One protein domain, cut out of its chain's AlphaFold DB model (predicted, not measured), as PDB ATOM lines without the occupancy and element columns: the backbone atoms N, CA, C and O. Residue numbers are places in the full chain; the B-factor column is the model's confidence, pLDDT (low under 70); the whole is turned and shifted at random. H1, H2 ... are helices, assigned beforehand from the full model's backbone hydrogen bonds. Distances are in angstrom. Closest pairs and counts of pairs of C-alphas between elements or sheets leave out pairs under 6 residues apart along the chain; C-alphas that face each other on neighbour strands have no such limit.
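What this domain is: This is residues 27 to 80 of the 80 residues of an uncharacterized protein of Flavobacteriales bacterium (UniProt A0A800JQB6). The domain is a lopsided helical hairpin: one long helix, H2, makes the long axis, and the short helix H1 folds back along its first part. The far part of H2, with the last printed residues, sticks out as a free arm, residues 65 to 80. The printed part has 54 residues with two named helices, H1 then H2, and no named strand; the class is all helix. It is only just extended, close to loose, with a radius of gyration of the C-alphas of 15.2 A, and spans 53 by 18 by 13 A.

How they stand to each other: H2, residues 47 to 78, touches H1, residues 31 to 43, with its residues 49 to 60 alone. The closest C-alphas of the two, those of Leu 41 and Ile 50, are 5.9 A apart. They run opposite ways at a shallow tilt of 27 degrees and form a helical hairpin. In H1 and H2 every O i to N i+4 pair is within hydrogen-bond range.

Where its parts are: H2 is 46.6 A long, from C-alpha 47 at (112.560, 135.283, 208.090) to C-alpha 78 at (112.824, 168.496, 175.351). H1 is 18.8 A long and begins at C-alpha 31, (104.232, 155.593, 199.396).

The domain as a whole: The two C-alphas farthest apart, those of Thr 45 and Lys 80, are 52.6 A apart. The link from H1 to H2 is tight, and the printed part has no cut. No printed residue is under 70 in pLDDT.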
ATOM      1  N   GLY A  27     104.285 143.806 195.624       93.25
ATOM      2  CA  GLY A  27     103.948 144.304 196.962       93.25
ATOM      3  C   GLY A  27     103.853 145.827 197.120       93.25
ATOM      4  O   GLY A  27     102.809 146.313 197.551       93.25
ATOM      5  N   VAL A  28     104.910 146.588 196.812       96.44
ATOM      6  CA  VAL A  28     104.962 148.043 197.085       96.44
ATOM      7  C   VAL A  28     104.720 148.851 195.808       96.44
ATOM      8  O   VAL A  28     105.595 148.928 194.950       96.44
ATOM      9  N   HIS A  29     103.567 149.518 195.693       95.25
ATOM     10  CA  HIS A  29     103.199 150.275 194.478       95.25
ATOM     11  C   HIS A  29     103.145 151.792 194.664       95.25
ATOM     12  O   HIS A  29     102.949 152.539 193.698       95.25
ATOM     13  N   ASN A  30     103.213 152.266 195.904       93.81
ATOM     14  CA  ASN A  30     103.114 153.676 196.269       93.81
ATOM     15  C   ASN A  30     103.681 153.921 197.680       93.81
ATOM     16  O   ASN A  30     104.051 152.988 198.392       93.81
ATOM     17  N   GLY A  31     103.709 155.191 198.091       92.62
ATOM     18  CA  GLY A  31     104.232 155.593 199.396       92.62
ATOM     19  C   GLY A  31     103.435 155.072 200.598       92.62
ATOM     20  O   GLY A  31     104.042 154.776 201.624       92.62
ATOM     21  N   ASP A  32     102.114 154.913 200.484       93.56
ATOM     22  CA  ASP A  32     101.289 154.388 201.581       93.56
ATOM     23  C   ASP A  32     101.566 152.891 201.803       93.56
ATOM     24  O   ASP A  32     101.683 152.442 202.946       93.56
ATOM     25  N   ASP A  33     101.743 152.127 200.720       95.31
ATOM     26  CA  ASP A  33     102.188 150.731 200.781       95.31
ATOM     27  C   ASP A  33     103.585 150.624 201.388       95.31
ATOM     28  O   ASP A  33     103.793 149.817 202.291       95.31
ATOM     29  N   ALA A  34     104.517 151.477 200.949       96.88
ATOM     30  CA  ALA A  34     105.884 151.490 201.459       96.88
ATOM     31  C   ALA A  34     105.916 151.771 202.968       96.88
ATOM     32  O   ALA A  34     106.582 151.059 203.718       96.88
ATOM     33  N   MET A  35     105.153 152.768 203.432       97.06
ATOM     34  CA  MET A  35     105.061 153.108 204.852       97.06
ATOM     35  C   MET A  35     104.478 151.952 205.670       97.06
ATOM     36  O   MET A  35     105.042 151.584 206.700       97.06
ATOM     37  N   ARG A  36     103.373 151.352 205.206       97.25
ATOM     38  CA  ARG A  36     102.734 150.213 205.880       97.25
ATOM     39  C   ARG A  36     103.679 149.015 205.968       97.25
ATOM     40  O   ARG A  36     103.855 148.458 207.048       97.25
ATOM     41  N   MET A  37     104.308 148.649 204.855       97.31
ATOM     42  CA  MET A  37     105.219 147.505 204.785       97.31
ATOM     43  C   MET A  37     106.497 147.728 205.594       97.31
ATOM     44  O   MET A  37     107.024 146.786 206.176       97.31
ATOM     45  N   PHE A  38     106.982 148.967 205.693       97.88
ATOM     46  CA  PHE A  38     108.127 149.285 206.542       97.88
ATOM     47  C   PHE A  38     107.819 149.108 208.036       97.88
ATOM     48  O   PHE A  38     108.657 148.587 208.768       97.88
ATOM     49  N   VAL A  39     106.616 149.484 208.485       97.56
ATOM     50  CA  VAL A  39     106.173 149.205 209.864       97.56
ATOM     51  C   VAL A  39     106.068 147.697 210.097       97.56
ATOM     52  O   VAL A  39     106.647 147.201 211.058       97.56
ATOM     53  N   GLN A  40     105.430 146.963 209.176       94.38
ATOM     54  CA  GLN A  40     105.315 145.499 209.253       94.38
ATOM     55  C   GLN A  40     106.685 144.813 209.323       94.38
ATOM     56  O   GLN A  40     106.877 143.907 210.125       94.38
ATOM     57  N   LEU A  41     107.668 145.286 208.552       97.19
ATOM     58  CA  LEU A  41     109.039 144.779 208.602       97.19
ATOM     59  C   LEU A  41     109.672 144.918 209.996       97.19
ATOM     60  O   LEU A  41     110.459 144.061 210.388       97.19
ATOM     61  N   GLY A  42     109.351 145.983 210.736       96.62
ATOM     62  CA  GLY A  42     109.840 146.192 212.102       96.62
ATOM     63  C   GLY A  42     109.197 145.273 213.145       96.62
ATOM     64  O   GLY A  42     109.778 145.066 214.209       96.62
ATOM     65  N   GLU A  43     108.022 144.721 212.842       96.44
ATOM     66  CA  GLU A  43     107.253 143.829 213.720       96.44
ATOM     67  C   GLU A  43     107.401 142.345 213.336       96.44
ATOM     68  O   GLU A  43     107.087 141.463 214.136       96.44
ATOM     69  N   ALA A  44     107.884 142.061 212.124       96.94
ATOM     70  CA  ALA A  44     107.982 140.717 211.577       96.94
ATOM     71  C   ALA A  44     109.018 139.853 212.312       96.94
ATOM     72  O   ALA A  44     110.136 140.280 212.609       96.94
ATOM     73  N   THR A  45     108.653 138.592 212.551       97.12
ATOM     74  CA  THR A  45     109.534 137.570 213.145       97.12
ATOM     75  C   THR A  45     109.841 136.418 212.192       97.12
ATOM     76  O   THR A  45     110.784 135.667 212.434       97.12
ATOM     77  N   ASP A  46     109.046 136.257 211.132       98.12
ATOM     78  CA  ASP A  46     109.279 135.258 210.092       98.12
ATOM     79  C   ASP A  46     110.353 135.753 209.110       98.12
ATOM     80  O   ASP A  46     110.244 136.830 208.520       98.12
ATOM     81  N   ILE A  47     111.408 134.957 208.937       97.88
ATOM     82  CA  ILE A  47     112.560 135.283 208.090       97.88
ATOM     83  C   ILE A  47     112.144 135.421 206.623       97.88
ATOM     84  O   ILE A  47     112.636 136.324 205.940       97.88
ATOM     85  N   ASP A  48     111.232 134.578 206.142       97.38
ATOM     86  CA  ASP A  48     110.820 134.607 204.738       97.38
ATOM     87  C   ASP A  48     109.991 135.868 204.441       97.38
ATOM     88  O   ASP A  48     110.197 136.534 203.420       97.38
ATOM     89  N   GLU A  49     109.124 136.270 205.376       95.94
ATOM     90  CA  GLU A  49     108.366 137.524 205.303       95.94
ATOM     91  C   GLU A  49     109.287 138.752 205.354       95.94
ATOM     92  O   GLU A  49     109.121 139.686 204.562       95.94
ATOM     93  N   ILE A  50     110.297 138.739 206.231       98.12
ATOM     94  CA  ILE A  50     111.312 139.797 206.330       98.12
ATOM     95  C   ILE A  50     112.054 139.951 204.997       98.12
ATOM     96  O   ILE A  50     112.186 141.068 204.487       98.12
ATOM     97  N   ILE A  51     112.534 138.846 204.412       98.12
ATOM     98  CA  ILE A  51     113.277 138.864 203.144       98.12
ATOM     99  C   ILE A  51     112.386 139.382 202.015       98.12
ATOM    100  O   ILE A  51     112.819 140.252 201.250       98.12
ATOM    101  N   LYS A  52     111.142 138.901 201.928       97.25
ATOM    102  CA  LYS A  52     110.191 139.337 200.902       97.25
ATOM    103  C   LYS A  52     109.891 140.831 201.022       97.25
ATOM    104  O   LYS A  52     110.034 141.567 200.047       97.25
ATOM    105  N   THR A  53     109.547 141.294 202.220       97.44
ATOM    106  CA  THR A  53     109.185 142.694 202.481       97.44
ATOM    107  C   THR A  53     110.358 143.631 202.224       97.44
ATOM    108  O   THR A  53     110.205 144.658 201.562       97.44
ATOM    109  N   LYS A  54     111.565 143.257 202.669       97.94
ATOM    110  CA  LYS A  54     112.783 144.029 202.401       97.94
ATOM    111  C   LYS A  54     113.093 144.105 200.906       97.94
ATOM    112  O   LYS A  54     113.457 145.174 200.427       97.94
ATOM    113  N   THR A  55     112.934 143.002 200.176       98.19
ATOM    114  CA  THR A  55     113.137 142.968 198.718       98.19
ATOM    115  C   THR A  55     112.152 143.889 198.003       98.19
ATOM    116  O   THR A  55     112.573 144.723 197.205       98.19
ATOM    117  N   ALA A  56     110.864 143.811 198.349       98.12
ATOM    118  CA  ALA A  56     109.824 144.664 197.778       98.12
ATOM    119  C   ALA A  56     110.088 146.162 198.028       98.12
ATOM    120  O   ALA A  56     110.033 146.972 197.103       98.12
ATOM    121  N   LEU A  57     110.453 146.532 199.264       98.38
ATOM    122  CA  LEU A  57     110.810 147.913 199.615       98.38
ATOM    123  C   LEU A  57     112.050 148.403 198.852       98.38
ATOM    124  O   LEU A  57     112.085 149.548 198.406       98.38
ATOM    125  N   LEU A  58     113.067 147.552 198.684       98.44
ATOM    126  CA  LEU A  58     114.281 147.910 197.950       98.44
ATOM    127  C   LEU A  58     114.024 148.120 196.454       98.44
ATOM    128  O   LEU A  58     114.530 149.097 195.902       98.44
ATOM    129  N   GLU A  59     113.236 147.258 195.805       98.38
ATOM    130  CA  GLU A  59     112.886 147.449 194.391       98.38
ATOM    131  C   GLU A  59     112.048 148.718 194.183       98.38
ATOM    132  O   GLU A  59     112.315 149.470 193.244       98.38
ATOM    133  N   TYR A  60     111.132 149.041 195.103       97.81
ATOM    134  CA  TYR A  60     110.411 150.318 195.081       97.81
ATOM    135  C   TYR A  60     111.357 151.528 195.208       97.81
ATOM    136  O   TYR A  60     111.324 152.432 194.374       97.81
ATOM    137  N   CYS A  61     112.270 151.531 196.188       97.44
ATOM    138  CA  CYS A  61     113.248 152.615 196.375       97.44
ATOM    139  C   CYS A  61     114.189 152.791 195.168       97.44
ATOM    140  O   CYS A  61     114.551 153.911 194.784       97.44
ATOM    141  N   LYS A  62     114.601 151.676 194.560       98.06
ATOM    142  CA  LYS A  62     115.402 151.666 193.335       98.06
ATOM    143  C   LYS A  62     114.619 152.265 192.168       98.06
ATOM    144  O   LYS A  62     115.186 153.075 191.431       98.06
ATOM    145  N   LEU A  63     113.338 151.920 192.023       97.62
ATOM    146  CA  LEU A  63     112.480 152.490 190.988       97.62
ATOM    147  C   LEU A  63     112.287 153.998 191.177       97.62
ATOM    148  O   LEU A  63     112.425 154.722 190.196       97.62
ATOM    149  N   ASP A  64     112.065 154.483 192.403       97.25
ATOM    150  CA  ASP A  64     111.962 155.924 192.690       97.25
ATOM    151  C   ASP A  64     113.209 156.683 192.204       97.25
ATOM    152  O   ASP A  64     113.115 157.713 191.532       97.25
ATOM    153  N   THR A  65     114.399 156.139 192.472       97.62
ATOM    154  CA  THR A  65     115.663 156.738 192.018       97.62
ATOM    155  C   THR A  65     115.790 156.698 190.494       97.62
ATOM    156  O   THR A  65     116.129 157.703 189.864       97.62
ATOM    157  N   TYR A  66     115.505 155.547 189.884       98.06
ATOM    158  CA  TYR A  66     115.617 155.363 188.439       98.06
ATOM    159  C   TYR A  66     114.631 156.251 187.668       98.06
ATOM    160  O   TYR A  66     115.023 156.933 186.723       98.06
ATOM    161  N   ALA A  67     113.378 156.325 188.117       97.50
ATOM    162  CA  ALA A  67     112.340 157.171 187.543       97.50
ATOM    163  C   ALA A  67     112.762 158.648 187.495       97.50
ATOM    164  O   ALA A  67     112.577 159.306 186.471       97.50
ATOM    165  N   MET A  68     113.400 159.160 188.554       97.31
ATOM    166  CA  MET A  68     113.911 160.535 188.583       97.31
ATOM    167  C   MET A  68     115.001 160.788 187.533       97.31
ATOM    168  O   MET A  68     114.995 161.836 186.885       97.31
ATOM    169  N   VAL A  69     115.908 159.828 187.326       98.25
ATOM    170  CA  VAL A  69     116.940 159.918 186.277       98.25
ATOM    171  C   VAL A  69     116.293 159.947 184.893       98.25
ATOM    172  O   VAL A  69     116.594 160.836 184.099       98.25
ATOM    173  N   ARG A  70     115.346 159.042 184.628       98.12
ATOM    174  CA  ARG A  70     114.641 158.945 183.340       98.12
ATOM    175  C   ARG A  70     113.828 160.192 183.012       98.12
ATOM    176  O   ARG A  70     113.826 160.644 181.866       98.12
ATOM    177  N   ILE A  71     113.180 160.779 184.017       97.06
ATOM    178  CA  ILE A  71     112.489 162.063 183.881       97.06
ATOM    179  C   ILE A  71     113.486 163.169 183.527       97.06
ATOM    180  O   ILE A  71     113.245 163.919 182.585       97.06
ATOM    181  N   LEU A  72     114.609 163.270 184.245       97.44
ATOM    182  CA  LEU A  72     115.615 164.303 183.990       97.44
ATOM    183  C   LEU A  72     116.224 164.188 182.586       97.44
ATOM    184  O   LEU A  72     116.418 165.208 181.928       97.44
ATOM    185  N   GLU A  73     116.525 162.971 182.132       97.94
ATOM    186  CA  GLU A  73     117.015 162.700 180.775       97.94
ATOM    187  C   GLU A  73     116.027 163.206 179.717       97.94
ATOM    188  O   GLU A  73     116.406 164.003 178.861       97.94
ATOM    189  N   ASN A  74     114.749 162.834 179.823       97.06
ATOM    190  CA  ASN A  74     113.718 163.263 178.873       97.06
ATOM    191  C   ASN A  74     113.491 164.779 178.896       97.06
ATOM    192  O   ASN A  74     113.407 165.409 177.845       97.06
ATOM    193  N   LEU A  75     113.446 165.393 180.083       95.62
ATOM    194  CA  LEU A  75     113.307 166.845 180.205       95.62
ATOM    195  C   LEU A  75     114.472 167.591 179.547       95.62
ATOM    196  O   LEU A  75     114.243 168.621 178.921       95.62
ATOM    197  N   LYS A  76     115.704 167.076 179.657       96.88
ATOM    198  CA  LYS A  76     116.875 167.659 178.987       96.88
ATOM    199  C   LYS A  76     116.780 167.573 177.467       96.88
ATOM    200  O   LYS A  76     117.185 168.522 176.812       96.88
ATOM    201  N   GLU A  77     116.257 166.482 176.911       96.06
ATOM    202  CA  GLU A  77     116.050 166.369 175.459       96.06
ATOM    203  C   GLU A  77     114.959 167.320 174.946       96.06
ATOM    204  O   GLU A  77     115.098 167.866 173.859       96.06
ATOM    205  N   LEU A  78     113.910 167.580 175.736       92.38
ATOM    206  CA  LEU A  78     112.824 168.496 175.351       92.38
ATOM    207  C   LEU A  78     113.231 169.977 175.309       92.38
ATOM    208  O   LEU A  78     112.539 170.771 174.675       92.38
ATOM    209  N   VAL A  79     114.295 170.361 176.022       93.44
ATOM    210  CA  VAL A  79     114.766 171.757 176.117       93.44
ATOM    211  C   VAL A  79     116.041 172.034 175.313       93.44
ATOM    212  O   VAL A  79     116.580 173.136 175.419       93.44
ATOM    213  N   LYS A  80     116.543 171.047 174.563       78.50
ATOM    214  CA  LYS A  80     117.614 171.257 173.577       78.50
ATOM    215  C   LYS A  80     117.087 171.997 172.354       78.50
ATOM    216  O   LYS A  80     117.858 172.836 171.842       78.50
TER     217      LYS A  80